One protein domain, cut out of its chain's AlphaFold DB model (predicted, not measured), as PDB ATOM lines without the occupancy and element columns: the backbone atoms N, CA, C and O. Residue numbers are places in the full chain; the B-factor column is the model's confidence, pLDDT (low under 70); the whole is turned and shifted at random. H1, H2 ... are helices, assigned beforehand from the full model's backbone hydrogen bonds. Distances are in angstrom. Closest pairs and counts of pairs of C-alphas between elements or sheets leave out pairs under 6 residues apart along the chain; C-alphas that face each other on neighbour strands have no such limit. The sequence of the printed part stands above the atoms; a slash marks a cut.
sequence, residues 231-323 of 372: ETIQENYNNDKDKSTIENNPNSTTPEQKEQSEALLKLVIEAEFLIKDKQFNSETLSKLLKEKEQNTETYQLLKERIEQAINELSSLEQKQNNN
ATOM      1  N   GLU A 231     -30.732  24.158 -12.369       85.06
ATOM      2  CA  GLU A 231     -30.370  23.802 -10.997       85.06
ATOM      3  C   GLU A 231     -31.323  22.743 -10.428       85.06
ATOM      4  O   GLU A 231     -30.866  21.747  -9.866       85.06
ATOM      5  N   THR A 232     -32.634  22.904 -10.644       86.25
ATOM      6  CA  THR A 232     -33.646  21.915 -10.235       86.25
ATOM      7  C   THR A 232     -33.427  20.576 -10.938       86.25
ATOM      8  O   THR A 232     -33.477  19.527 -10.294       86.25
ATOM      9  N   ILE A 233     -33.148  20.592 -12.244       87.50
ATOM     10  CA  ILE A 233     -32.869  19.370 -13.013       87.50
ATOM     11  C   ILE A 233     -31.597  18.695 -12.485       87.50
ATOM     12  O   ILE A 233     -31.586  17.482 -12.282       87.50
ATOM     13  N   GLN A 234     -30.536  19.460 -12.215       90.06
ATOM     14  CA  GLN A 234     -29.267  18.925 -11.722       90.06
ATOM     15  C   GLN A 234     -29.386  18.335 -10.309       90.06
ATOM     16  O   GLN A 234     -28.791  17.291 -10.031       90.06
ATOM     17  N   GLU A 235     -30.157  18.962  -9.420       91.88
ATOM     18  CA  GLU A 235     -30.425  18.439  -8.078       91.88
ATOM     19  C   GLU A 235     -31.209  17.123  -8.132       91.88
ATOM     20  O   GLU A 235     -30.853  16.161  -7.451       91.88
ATOM     21  N   ASN A 236     -32.237  17.042  -8.979       92.50
ATOM     22  CA  ASN A 236     -33.024  15.817  -9.126       92.50
ATOM     23  C   ASN A 236     -32.223  14.713  -9.800       92.50
ATOM     24  O   ASN A 236     -32.261  13.579  -9.340       92.50
ATOM     25  N   TYR A 237     -31.411  15.056 -10.799       93.50
ATOM     26  CA  TYR A 237     -30.465  14.126 -11.400       93.50
ATOM     27  C   TYR A 237     -29.531  13.526 -10.349       93.50
ATOM     28  O   TYR A 237     -29.359  12.313 -10.304       93.50
ATOM     29  N   ASN A 238     -28.973  14.353  -9.459       91.75
ATOM     30  CA  ASN A 238     -28.056  13.890  -8.419       91.75
ATOM     31  C   ASN A 238     -28.680  12.893  -7.434       91.75
ATOM     32  O   ASN A 238     -27.938  12.092  -6.864       91.75
ATOM     33  N   ASN A 239     -30.001  12.938  -7.266       91.75
ATOM     34  CA  ASN A 239     -30.765  12.074  -6.370       91.75
ATOM     35  C   ASN A 239     -31.560  10.985  -7.115       91.75
ATOM     36  O   ASN A 239     -32.294  10.226  -6.477       91.75
ATOM     37  N   ASP A 240     -31.450  10.903  -8.443       94.12
ATOM     38  CA  ASP A 240     -32.238   9.975  -9.248       94.12
ATOM     39  C   ASP A 240     -31.761   8.529  -9.038       94.12
ATOM     40  O   ASP A 240     -30.564   8.228  -9.051       94.12
ATOM     41  N   LYS A 241     -32.719   7.615  -8.862       91.94
ATOM     42  CA  LYS A 241     -32.468   6.186  -8.621       91.94
ATOM     43  C   LYS A 241     -31.695   5.506  -9.759       91.94
ATOM     44  O   LYS A 241     -30.980   4.539  -9.512       91.94
ATOM     45  N   ASP A 242     -31.838   6.001 -10.987       91.12
ATOM     46  CA  ASP A 242     -31.228   5.416 -12.176       91.12
ATOM     47  C   ASP A 242     -29.847   6.033 -12.460       91.12
ATOM     48  O   ASP A 242     -29.096   5.489 -13.270       91.12
ATOM     49  N   LYS A 243     -29.448   7.099 -11.742       91.19
ATOM     50  CA  LYS A 243     -28.154   7.784 -11.917       91.19
ATOM     51  C   LYS A 243     -26.977   6.816 -11.863       91.19
ATOM     52  O   LYS A 243     -26.169   6.770 -12.786       91.19
ATOM     53  N   SER A 244     -26.893   6.002 -10.811       87.19
ATOM     54  CA  SER A 244     -25.779   5.062 -10.643       87.19
ATOM     55  C   SER A 244     -25.753   3.983 -11.724       87.19
ATOM     56  O   SER A 244     -24.675   3.531 -12.105       87.19
ATOM     57  N   THR A 245     -26.922   3.567 -12.215       87.06
ATOM     58  CA  THR A 245     -27.052   2.584 -13.303       87.06
ATOM     59  C   THR A 245     -26.565   3.171 -14.625       87.06
ATOM     60  O   THR A 245     -25.935   2.478 -15.419       87.06
ATOM     61  N   ILE A 246     -26.810   4.464 -14.835       88.31
ATOM     62  CA  ILE A 246     -26.413   5.213 -16.024       88.31
ATOM     63  C   ILE A 246     -24.910   5.533 -16.024       88.31
ATOM     64  O   ILE A 246     -24.224   5.229 -16.999       88.31
ATOM     65  N   GLU A 247     -24.375   6.074 -14.926       85.12
ATOM     66  CA  GLU A 247     -22.951   6.439 -14.806       85.12
ATOM     67  C   GLU A 247     -22.017   5.218 -14.880       85.12
ATOM     68  O   GLU A 247     -20.899   5.302 -15.406       85.12
ATOM     69  N   ASN A 248     -22.481   4.070 -14.370       84.69
ATOM     70  CA  ASN A 248     -21.718   2.822 -14.318       84.69
ATOM     71  C   ASN A 248     -22.139   1.805 -15.386       84.69
ATOM     72  O   ASN A 248     -21.799   0.626 -15.261       84.69
ATOM     73  N   ASN A 249     -22.866   2.227 -16.427       81.56
ATOM     74  CA  ASN A 249     -23.252   1.328 -17.510       81.56
ATOM     75  C   ASN A 249     -21.988   0.718 -18.159       81.56
ATOM     76  O   ASN A 249     -21.183   1.464 -18.727       81.56
ATOM     77  N   PRO A 250     -21.799  -0.619 -18.118       78.12
ATOM     78  CA  PRO A 250     -20.599  -1.268 -18.649       78.12
ATOM     79  C   PRO A 250     -20.426  -1.086 -20.162       78.12
ATOM     80  O   PRO A 250     -19.315  -1.240 -20.667       78.12
ATOM     81  N   ASN A 251     -21.493  -0.737 -20.879       74.69
ATOM     82  CA  ASN A 251     -21.436  -0.508 -22.318       74.69
ATOM     83  C   ASN A 251     -21.073   0.943 -22.693       74.69
ATOM     84  O   ASN A 251     -20.691   1.204 -23.836       74.69
ATOM     85  N   SER A 252     -21.119   1.882 -21.739       78.56
ATOM     86  CA  SER A 252     -20.681   3.270 -21.931       78.56
ATOM     87  C   SER A 252     -19.171   3.371 -21.700       78.56
ATOM     88  O   SER A 252     -18.693   3.765 -20.633       78.56
ATOM     89  N   THR A 253     -18.408   2.960 -22.714       72.81
ATOM     90  CA  THR A 253     -16.938   2.836 -22.652       72.81
ATOM     91  C   THR A 253     -16.197   4.130 -22.985       72.81
ATOM     92  O   THR A 253     -15.007   4.244 -22.694       72.81
ATOM     93  N   THR A 254     -16.893   5.118 -23.550       77.12
ATOM     94  CA  THR A 254     -16.335   6.427 -23.922       77.12
ATOM     95  C   THR A 254     -16.935   7.558 -23.080       77.12
ATOM     96  O   THR A 254     -18.089   7.449 -22.650       77.12
ATOM     97  N   PRO A 255     -16.189   8.652 -22.832       78.88
ATOM     98  CA  PRO A 255     -16.718   9.841 -22.159       78.88
ATOM     99  C   PRO A 255     -17.979  10.399 -22.832       78.88
ATOM    100  O   PRO A 255     -18.939  10.730 -22.143       78.88
ATOM    101  N   GLU A 256     -18.027  10.409 -24.166       76.56
ATOM    102  CA  GLU A 256     -19.169  10.913 -24.932       76.56
ATOM    103  C   GLU A 256     -20.434  10.068 -24.719       76.56
ATOM    104  O   GLU A 256     -21.530  10.609 -24.585       76.56
ATOM    105  N   GLN A 257     -20.306   8.738 -24.640       77.56
ATOM    106  CA  GLN A 257     -21.442   7.857 -24.338       77.56
ATOM    107  C   GLN A 257     -21.964   8.061 -22.915       77.56
ATOM    108  O   GLN A 257     -23.172   7.961 -22.682       77.56
ATOM    109  N   LYS A 258     -21.072   8.346 -21.960       82.94
ATOM    110  CA  LYS A 258     -21.476   8.670 -20.588       82.94
ATOM    111  C   LYS A 258     -22.247   9.979 -20.558       82.94
ATOM    112  O   LYS A 258     -23.385   9.977 -20.106       82.94
ATOM    113  N   GLU A 259     -21.707  11.036 -21.156       85.69
ATOM    114  CA  GLU A 259     -22.365  12.344 -21.218       85.69
ATOM    115  C   GLU A 259     -23.739  12.277 -21.911       85.69
ATOM    116  O   GLU A 259     -24.716  12.826 -21.405       85.69
ATOM    117  N   GLN A 260     -23.858  11.534 -23.017       83.44
ATOM    118  CA  GLN A 260     -25.152  11.294 -23.675       83.44
ATOM    119  C   GLN A 260     -26.147  10.584 -22.759       83.44
ATOM    120  O   GLN A 260     -27.335  10.910 -22.745       83.44
ATOM    121  N   SER A 261     -25.665   9.621 -21.975       89.25
ATOM    122  CA  SER A 261     -26.524   8.863 -21.076       89.25
ATOM    123  C   SER A 261     -27.011   9.716 -19.903       89.25
ATOM    124  O   SER A 261     -28.182   9.645 -19.527       89.25
ATOM    125  N   GLU A 262     -26.142  10.573 -19.365       91.06
ATOM    126  CA  GLU A 262     -26.506  11.558 -18.343       91.06
ATOM    127  C   GLU A 262     -27.496  12.598 -18.882       91.06
ATOM    128  O   GLU A 262     -28.471  12.933 -18.207       91.06
ATOM    129  N   ALA A 263     -27.278  13.081 -20.109       91.06
ATOM    130  CA  ALA A 263     -28.172  14.025 -20.771       91.06
ATOM    131  C   ALA A 263     -29.572  13.431 -20.987       91.06
ATOM    132  O   ALA A 263     -30.565  14.122 -20.758       91.06
ATOM    133  N   LEU A 264     -29.665  12.150 -21.358       94.12
ATOM    134  CA  LEU A 264     -30.947  11.461 -21.494       94.12
ATOM    135  C   LEU A 264     -31.674  11.339 -20.151       94.12
ATOM    136  O   LEU A 264     -32.870  11.614 -20.083       94.12
ATOM    137  N   LEU A 265     -30.970  10.991 -19.070       94.81
ATOM    138  CA  LEU A 265     -31.594  10.930 -17.746       94.81
ATOM    139  C   LEU A 265     -32.104  12.310 -17.298       94.81
ATOM    140  O   LEU A 265     -33.229  12.423 -16.818       94.81
ATOM    141  N   LYS A 266     -31.327  13.377 -17.523       94.62
ATOM    142  CA  LYS A 266     -31.759  14.761 -17.251       94.62
ATOM    143  C   LYS A 266     -32.993  15.157 -18.067       94.62
ATOM    144  O   LYS A 266     -33.896  15.781 -17.521       94.62
ATOM    145  N   LEU A 267     -33.058  14.754 -19.337       94.69
ATOM    146  CA  LEU A 267     -34.213  14.992 -20.206       94.69
ATOM    147  C   LEU A 267     -35.473  14.258 -19.717       94.69
ATOM    148  O   LEU A 267     -36.568  14.812 -19.772       94.69
ATOM    149  N   VAL A 268     -35.330  13.023 -19.224       95.81
ATOM    150  CA  VAL A 268     -36.442  12.268 -18.618       95.81
ATOM    151  C   VAL A 268     -36.947  12.969 -17.358       95.81
ATOM    152  O   VAL A 268     -38.152  13.148 -17.207       95.81
ATOM    153  N   ILE A 269     -36.042  13.435 -16.497       94.19
ATOM    154  CA  ILE A 269     -36.392  14.192 -15.286       94.19
ATOM    155  C   ILE A 269     -37.129  15.489 -15.643       94.19
ATOM    156  O   ILE A 269     -38.153  15.808 -15.045       94.19
ATOM    157  N   GLU A 270     -36.646  16.229 -16.643       94.12
ATOM    158  CA  GLU A 270     -37.313  17.432 -17.151       94.12
ATOM    159  C   GLU A 270     -38.744  17.130 -17.626       94.12
ATOM    160  O   GLU A 270     -39.682  17.848 -17.275       94.12
ATOM    161  N   ALA A 271     -38.933  16.036 -18.369       93.88
ATOM    162  CA  ALA A 271     -40.249  15.593 -18.815       93.88
ATOM    163  C   ALA A 271     -41.176  15.241 -17.645       93.88
ATOM    164  O   ALA A 271     -42.340  15.637 -17.646       93.88
ATOM    165  N   GLU A 272     -40.669  14.540 -16.632       93.19
ATOM    166  CA  GLU A 272     -41.426  14.195 -15.426       93.19
ATOM    167  C   GLU A 272     -41.880  15.447 -14.659       93.19
ATOM    168  O   GLU A 272     -43.017  15.493 -14.180       93.19
ATOM    169  N   PHE A 273     -41.048  16.493 -14.600       93.12
ATOM    170  CA  PHE A 273     -41.442  17.790 -14.040       93.12
ATOM    171  C   PHE A 273     -42.569  18.443 -14.833       93.12
ATOM    172  O   PHE A 273     -43.586  18.823 -14.253       93.12
ATOM    173  N   LEU A 274     -42.429  18.519 -16.157       90.38
ATOM    174  CA  LEU A 274     -43.458  19.091 -17.027       90.38
ATOM    175  C   LEU A 274     -44.793  18.350 -16.887       90.38
ATOM    176  O   LEU A 274     -45.842  18.978 -16.754       90.38
ATOM    177  N   ILE A 275     -44.757  17.017 -16.834       92.38
ATOM    178  CA  ILE A 275     -45.940  16.177 -16.622       92.38
ATOM    179  C   ILE A 275     -46.596  16.477 -15.273       92.38
ATOM    180  O   ILE A 275     -47.812  16.688 -15.209       92.38
ATOM    181  N   LYS A 276     -45.799  16.524 -14.199       92.25
ATOM    182  CA  LYS A 276     -46.273  16.818 -12.841       92.25
ATOM    183  C   LYS A 276     -46.943  18.187 -12.763       92.25
ATOM    184  O   LYS A 276     -48.005  18.316 -12.151       92.25
ATOM    185  N   ASP A 277     -46.367  19.165 -13.450       88.69
ATOM    186  CA  ASP A 277     -46.871  20.534 -13.504       88.69
ATOM    187  C   ASP A 277     -47.972  20.714 -14.567       88.69
ATOM    188  O   ASP A 277     -48.525  21.804 -14.711       88.69
ATOM    189  N   LYS A 278     -48.343  19.637 -15.282       87.94
ATOM    190  CA  LYS A 278     -49.316  19.612 -16.392       87.94
ATOM    191  C   LYS A 278     -48.983  20.604 -17.510       87.94
ATOM    192  O   LYS A 278     -49.880  21.104 -18.191       87.94
ATOM    193  N   GLN A 279     -47.700  20.872 -17.697       84.69
ATOM    194  CA  GLN A 279     -47.178  21.740 -18.737       84.69
ATOM    195  C   GLN A 279     -46.724  20.901 -19.922       84.69
ATOM    196  O   GLN A 279     -46.237  19.780 -19.775       84.69
ATOM    197  N   PHE A 280     -46.887  21.455 -21.115       86.31
ATOM    198  CA  PHE A 280     -46.440  20.803 -22.332       86.31
ATOM    199  C   PHE A 280     -45.229  21.539 -22.889       86.31
ATOM    200  O   PHE A 280     -45.229  22.761 -23.025       86.31
ATOM    201  N   ASN A 281     -44.210  20.766 -23.253       86.25
ATOM    202  CA  ASN A 281     -43.076  21.252 -24.012       86.25
ATOM    203  C   ASN A 281     -42.841  20.325 -25.211       86.25
ATOM    204  O   ASN A 281     -42.507  19.147 -25.057       86.25
ATOM    205  N   SER A 282     -43.010  20.868 -26.416       82.69
ATOM    206  CA  SER A 282     -42.847  20.113 -27.659       82.69
ATOM    207  C   SER A 282     -41.398  19.691 -27.917       82.69
ATOM    208  O   SER A 282     -41.165  18.667 -28.556       82.69
ATOM    209  N   GLU A 283     -40.413  20.452 -27.429       82.12
ATOM    210  CA  GLU A 283     -38.991  20.130 -27.577       82.12
ATOM    211  C   GLU A 283     -38.610  18.918 -26.720       82.12
ATOM    212  O   GLU A 283     -37.979  17.989 -27.230       82.12
ATOM    213  N   THR A 284     -39.037  18.884 -25.456       85.75
ATOM    214  CA  THR A 284     -38.802  17.754 -24.547       85.75
ATOM    215  C   THR A 284     -39.429  16.472 -25.110       85.75
ATOM    216  O   THR A 284     -38.748  15.451 -25.212       85.75
ATOM    217  N   LEU A 285     -40.680  16.536 -25.591       89.38
ATOM    218  CA  LEU A 285     -41.342  15.398 -26.247       89.38
ATOM    219  C   LEU A 285     -40.604  14.948 -27.521       89.38
ATOM    220  O   LEU A 285     -40.368  13.755 -27.711       89.38
ATOM    221  N   SER A 286     -40.206  15.886 -28.388       84.62
ATOM    222  CA  SER A 286     -39.493  15.577 -29.635       84.62
ATOM    223  C   SER A 286     -38.142  14.900 -29.380       84.62
ATOM    224  O   SER A 286     -37.813  13.914 -30.045       84.62
ATOM    225  N   LYS A 287     -37.377  15.374 -28.387       89.50
ATOM    226  CA  LYS A 287     -36.105  14.752 -27.996       89.50
ATOM    227  C   LYS A 287     -36.313  13.326 -27.475       89.50
ATOM    228  O   LYS A 287     -35.602  12.429 -27.918       89.50
ATOM    229  N   LEU A 288     -37.317  13.087 -26.625       91.12
ATOM    230  CA  LEU A 288     -37.634  11.737 -26.131       91.12
ATOM    231  C   LEU A 288     -38.065  10.784 -27.259       91.12
ATOM    232  O   LEU A 288     -37.634   9.631 -27.297       91.12
ATOM    233  N   LEU A 289     -38.877  11.258 -28.212       86.88
ATOM    234  CA  LEU A 289     -39.272  10.477 -29.392       86.88
ATOM    235  C   LEU A 289     -38.072  10.117 -30.276       86.88
ATOM    236  O   LEU A 289     -37.991   8.990 -30.765       86.88
ATOM    237  N   LYS A 290     -37.124  11.044 -30.447       88.12
ATOM    238  CA  LYS A 290     -35.891  10.800 -31.205       88.12
ATOM    239  C   LYS A 290     -35.026   9.728 -30.544       88.12
ATOM    240  O   LYS A 290     -34.535   8.841 -31.235       88.12
ATOM    241  N   GLU A 291     -34.882   9.769 -29.223       88.50
ATOM    242  CA  GLU A 291     -34.142   8.750 -28.464       88.50
ATOM    243  C   GLU A 291     -34.794   7.366 -28.583       88.50
ATOM    244  O   GLU A 291     -34.111   6.362 -28.796       88.50
ATOM    245  N   LYS A 292     -36.133   7.316 -28.564       89.81
ATOM    246  CA  LYS A 292     -36.902   6.095 -28.835       89.81
ATOM    247  C   LYS A 292     -36.671   5.541 -30.242       89.81
ATOM    248  O   LYS A 292     -36.532   4.329 -30.396       89.81
ATOM    249  N   GLU A 293     -36.636   6.394 -31.262       86.12
ATOM    250  CA  GLU A 293     -36.384   5.982 -32.651       86.12
ATOM    251  C   GLU A 293     -34.946   5.487 -32.852       86.12
ATOM    252  O   GLU A 293     -34.720   4.474 -33.516       86.12
ATOM    253  N   GLN A 294     -33.977   6.172 -32.242       84.38
ATOM    254  CA  GLN A 294     -32.565   5.786 -32.276       84.38
ATOM    255  C   GLN A 294     -32.292   4.499 -31.500       84.38
ATOM    256  O   GLN A 294     -31.316   3.807 -31.795       84.38
ATOM    257  N   ASN A 295     -33.172   4.153 -30.555       85.06
ATOM    258  CA  ASN A 295     -33.159   2.892 -29.830       85.06
ATOM    259  C   ASN A 295     -31.791   2.605 -29.185       85.06
ATOM    260  O   ASN A 295     -31.258   1.496 -29.284       85.06
ATOM    261  N   THR A 296     -31.211   3.637 -28.570       84.88
ATOM    262  CA  THR A 296     -29.902   3.574 -27.918       84.88
ATOM    263  C   THR A 296     -29.917   2.588 -26.747       84.88
ATOM    264  O   THR A 296     -30.966   2.216 -26.216       84.88
ATOM    265  N   GLU A 297     -28.745   2.134 -26.310       85.25
ATOM    266  CA  GLU A 297     -28.672   1.239 -25.150       85.25
ATOM    267  C   GLU A 297     -29.154   1.926 -23.869       85.25
ATOM    268  O   GLU A 297     -29.854   1.324 -23.058       85.25
ATOM    269  N   THR A 298     -28.862   3.216 -23.726       84.88
ATOM    270  CA  THR A 298     -29.370   4.032 -22.623       84.88
ATOM    271  C   THR A 298     -30.886   4.192 -22.695       84.88
ATOM    272  O   THR A 298     -31.557   4.084 -21.669       84.88
ATOM    273  N   TYR A 299     -31.451   4.351 -23.898       89.06
ATOM    274  CA  TYR A 299     -32.899   4.273 -24.082       89.06
ATOM    275  C   TYR A 299     -33.451   2.933 -23.589       89.06
ATOM    276  O   TYR A 299     -34.459   2.924 -22.896       89.06
ATOM    277  N   GLN A 300     -32.795   1.805 -23.880       90.19
ATOM    278  CA  GLN A 300     -33.250   0.497 -23.389       90.19
ATOM    279  C   GLN A 300     -33.233   0.400 -21.858       90.19
ATOM    280  O   GLN A 300     -34.151  -0.183 -21.284       90.19
ATOM    281  N   LEU A 301     -32.239   1.002 -21.199       90.06
ATOM    282  CA  LEU A 301     -32.163   1.059 -19.734       90.06
ATOM    283  C   LEU A 301     -33.278   1.916 -19.120       90.06
ATOM    284  O   LEU A 301     -33.814   1.559 -18.075       90.06
ATOM    285  N   LEU A 302     -33.655   3.015 -19.777       92.88
ATOM    286  CA  LEU A 302     -34.679   3.960 -19.306       92.88
ATOM    287  C   LEU A 302     -36.040   3.778 -19.995       92.88
ATOM    288  O   LEU A 302     -36.925   4.625 -19.859       92.88
ATOM    289  N   LYS A 303     -36.219   2.682 -20.737       93.44
ATOM    290  CA  LYS A 303     -37.301   2.509 -21.712       93.44
ATOM    291  C   LYS A 303     -38.678   2.766 -21.121       93.44
ATOM    292  O   LYS A 303     -39.476   3.474 -21.723       93.44
ATOM    293  N   GLU A 304     -38.951   2.195 -19.954       94.19
ATOM    294  CA  GLU A 304     -40.251   2.317 -19.295       94.19
ATOM    295  C   GLU A 304     -40.568   3.776 -18.941       94.19
ATOM    296  O   GLU A 304     -41.637   4.271 -19.295       94.19
ATOM    297  N   ARG A 305     -39.609   4.496 -18.340       94.81
ATOM    298  CA  ARG A 305     -39.765   5.917 -17.986       94.81
ATOM    299  C   ARG A 305     -39.919   6.792 -19.225       94.81
ATOM    300  O   ARG A 305     -40.786   7.658 -19.253       94.81
ATOM    301  N   ILE A 306     -39.127   6.542 -20.269       94.31
ATOM    302  CA  ILE A 306     -39.201   7.303 -21.524       94.31
ATOM    303  C   ILE A 306     -40.544   7.068 -22.224       94.31
ATOM    304  O   ILE A 306     -41.185   8.025 -22.653       94.31
ATOM    305  N   GLU A 307     -41.000   5.819 -22.335       94.31
ATOM    306  CA  GLU A 307     -42.290   5.509 -22.960       94.31
ATOM    307  C   GLU A 307     -43.461   6.090 -22.161       94.31
ATOM    308  O   GLU A 307     -44.393   6.630 -22.761       94.31
ATOM    309  N   GLN A 308     -43.400   6.045 -20.829       95.38
ATOM    310  CA  GLN A 308     -44.385   6.693 -19.968       95.38
ATOM    311  C   GLN A 308     -44.391   8.213 -20.171       95.38
ATOM    312  O   GLN A 308     -45.448   8.786 -20.432       95.38
ATOM    313  N   ALA A 309     -43.221   8.856 -20.130       94.88
ATOM    314  CA  ALA A 309     -43.097  10.298 -20.302       94.88
ATOM    315  C   ALA A 309     -43.612  10.764 -21.673       94.88
ATOM    316  O   ALA A 309     -44.341  11.751 -21.756       94.88
ATOM    317  N   ILE A 310     -43.307  10.021 -22.743       94.31
ATOM    318  CA  ILE A 310     -43.840  10.281 -24.088       94.31
ATOM    319  C   ILE A 310     -45.369  10.195 -24.085       94.31
ATOM    320  O   ILE A 310     -46.031  11.116 -24.557       94.31
ATOM    321  N   ASN A 311     -45.942   9.117 -23.542       94.69
ATOM    322  CA  ASN A 311     -47.394   8.921 -23.539       94.69
ATOM    323  C   ASN A 311     -48.124  10.033 -22.768       94.69
ATOM    324  O   ASN A 311     -49.153  10.536 -23.227       94.69
ATOM    325  N   GLU A 312     -47.600  10.429 -21.609       93.38
ATOM    326  CA  GLU A 312     -48.206  11.464 -20.771       93.38
ATOM    327  C   GLU A 312     -48.051  12.866 -21.380       93.38
ATOM    328  O   GLU A 312     -49.039  13.601 -21.453       93.38
ATOM    329  N   LEU A 313     -46.874  13.214 -21.915       91.50
ATOM    330  CA  LEU A 313     -46.666  14.484 -22.626       91.50
ATOM    331  C   LEU A 313     -47.522  14.584 -23.895       91.50
ATOM    332  O   LEU A 313     -48.117  15.633 -24.136       91.50
ATOM    333  N   SER A 314     -47.665  13.506 -24.670       88.81
ATOM    334  CA  SER A 314     -48.579  13.477 -25.822       88.81
ATOM    335  C   SER A 314     -50.047  13.623 -25.407       88.81
ATOM    336  O   SER A 314     -50.837  14.246 -26.115       88.81
ATOM    337  N   SER A 315     -50.441  13.097 -24.242       89.69
ATOM    338  CA  SER A 315     -51.786  13.338 -23.702       89.69
ATOM    339  C   SER A 315     -51.987  14.804 -23.301       89.69
ATOM    340  O   SER A 315     -53.074  15.350 -23.502       89.69
ATOM    341  N   LEU A 316     -50.956  15.453 -22.751       87.81
ATOM    342  CA  LEU A 316     -50.989  16.880 -22.420       87.81
ATOM    343  C   LEU A 316     -51.079  17.757 -23.674       87.81
ATOM    344  O   LEU A 316     -51.887  18.684 -23.686       87.81
ATOM    345  N   GLU A 317     -50.354  17.418 -24.742       85.69
ATOM    346  CA  GLU A 317     -50.463  18.070 -26.057       85.69
ATOM    347  C   GLU A 317     -51.906  18.032 -26.586       85.69
ATOM    348  O   GLU A 317     -52.484  19.059 -26.945       85.69
ATOM    349  N   GLN A 318     -52.541  16.854 -26.557       80.75
ATOM    350  CA  GLN A 318     -53.935  16.695 -26.985       80.75
ATOM    351  C   GLN A 318     -54.905  17.514 -26.124       80.75
ATOM    352  O   GLN A 318     -55.841  18.117 -26.646       80.75
ATOM    353  N   LYS A 319     -54.690  17.568 -24.804       80.44
ATOM    354  CA  LYS A 319     -55.532  18.353 -23.888       80.44
ATOM    355  C   LYS A 319     -55.380  19.857 -24.104       80.44
ATOM    356  O   LYS A 319     -56.381  20.563 -24.043       80.44
ATOM    357  N   GLN A 320     -54.171  20.350 -24.372       67.31
ATOM    358  CA  GLN A 320     -53.957  21.766 -24.686       67.31
ATOM    359  C   GLN A 320     -54.603  22.156 -26.022       67.31
ATOM    360  O   GLN A 320     -55.217  23.217 -26.105       67.31
ATOM    361  N   ASN A 321     -54.566  21.272 -27.022       59.38
ATOM    362  CA  ASN A 321     -55.211  21.515 -28.315       59.38
ATOM    363  C   ASN A 321     -56.749  21.465 -28.245       59.38
ATOM    364  O   ASN A 321     -57.413  22.198 -28.974       59.38
ATOM    365  N   ASN A 322     -57.322  20.666 -27.337       60.69
ATOM    366  CA  ASN A 322     -58.777  20.545 -27.171       60.69
ATOM    367  C   ASN A 322     -59.400  21.619 -26.254       60.69
ATOM    368  O   ASN A 322     -60.604  21.842 -26.308       60.69
ATOM    369  N   ASN A 323     -58.611  22.304 -25.418       47.56
ATOM    370  CA  ASN A 323     -59.121  23.309 -24.470       47.56
ATOM    371  C   ASN A 323     -59.353  24.710 -25.082       47.56
ATOM    372  O   ASN A 323     -59.775  25.614 -24.364       47.56
TER     373      ASN A 323
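AT A GLANCE: This is residues 231 to 323 of the 372 residues of an uncharacterized protein of endosymbiont DhMRE of Dentiscutata heterogama (UniProt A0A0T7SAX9). A long helix, H3, runs through the middle of an elongated body of crossed helices. H4 and the long H6 pack on one side of H3 and on each other, H1 crosses H3 on the other side, and the short H2 and H5 pack on its first half. The printed part has 93 residues and six named helices, H1 to H6 in chain order, with no named strand; the class is all helix. It is compact, with a radius of gyration of the C-alphas of 13.5 A, and spans 47 by 28 by 18 A.

HOW THE PARTS SIT: H1, residues 231 to 239, touches H3, residues 255 to 276, with Tyr 237 and Lys 266 as closest C-alphas, 6.0 A apart; their lines are only just about perpendicular, at 71 degrees. H2, residues 243 to 247, touches H3 at C-alphas 246 and 261, the closest pair, 6.2 A apart. H4, residues 282 to 294, touches H3 through its residues 284 to 288 alone, closest at C-alphas 284 and 271, 6.3 A apart, at a steep tilt of 46 degrees, opposite ways. H5, residues 297 to 301, only just touches H3, with 3 pairs of C-alphas within 8 A, the closest being those of Thr 298 and Ser 261, 5.8 A apart. H6, residues 303 to 322, touches H3, the hub, at a steep tilt of 42 degrees, the same way; the closest C-alphas, 309 and 271, are 6.2 A apart. H6 also touches H4, closest at C-alphas 310 and 285, 6.1 A apart, at a steep tilt of 38 degrees, opposite ways. H1 and H6 are apart. In all six helices every O i to N i+4 pair is within hydrogen-bond range.

IN THESE COORDINATES: H1 begins at C-alpha 231 (-30.370, 23.802, -10.997) and H6 ends at C-alpha 322 (-58.777, 20.545, -27.171). H3 is 31.8 A long, H6 28.6 A and H4 18.2 A.

THE WHOLE: The farthest C-alphas, Thr 253 and Asn 323, are 46.9 A apart. The printed part has no cut and no long link. Residues 320 to 323 have pLDDT under 70.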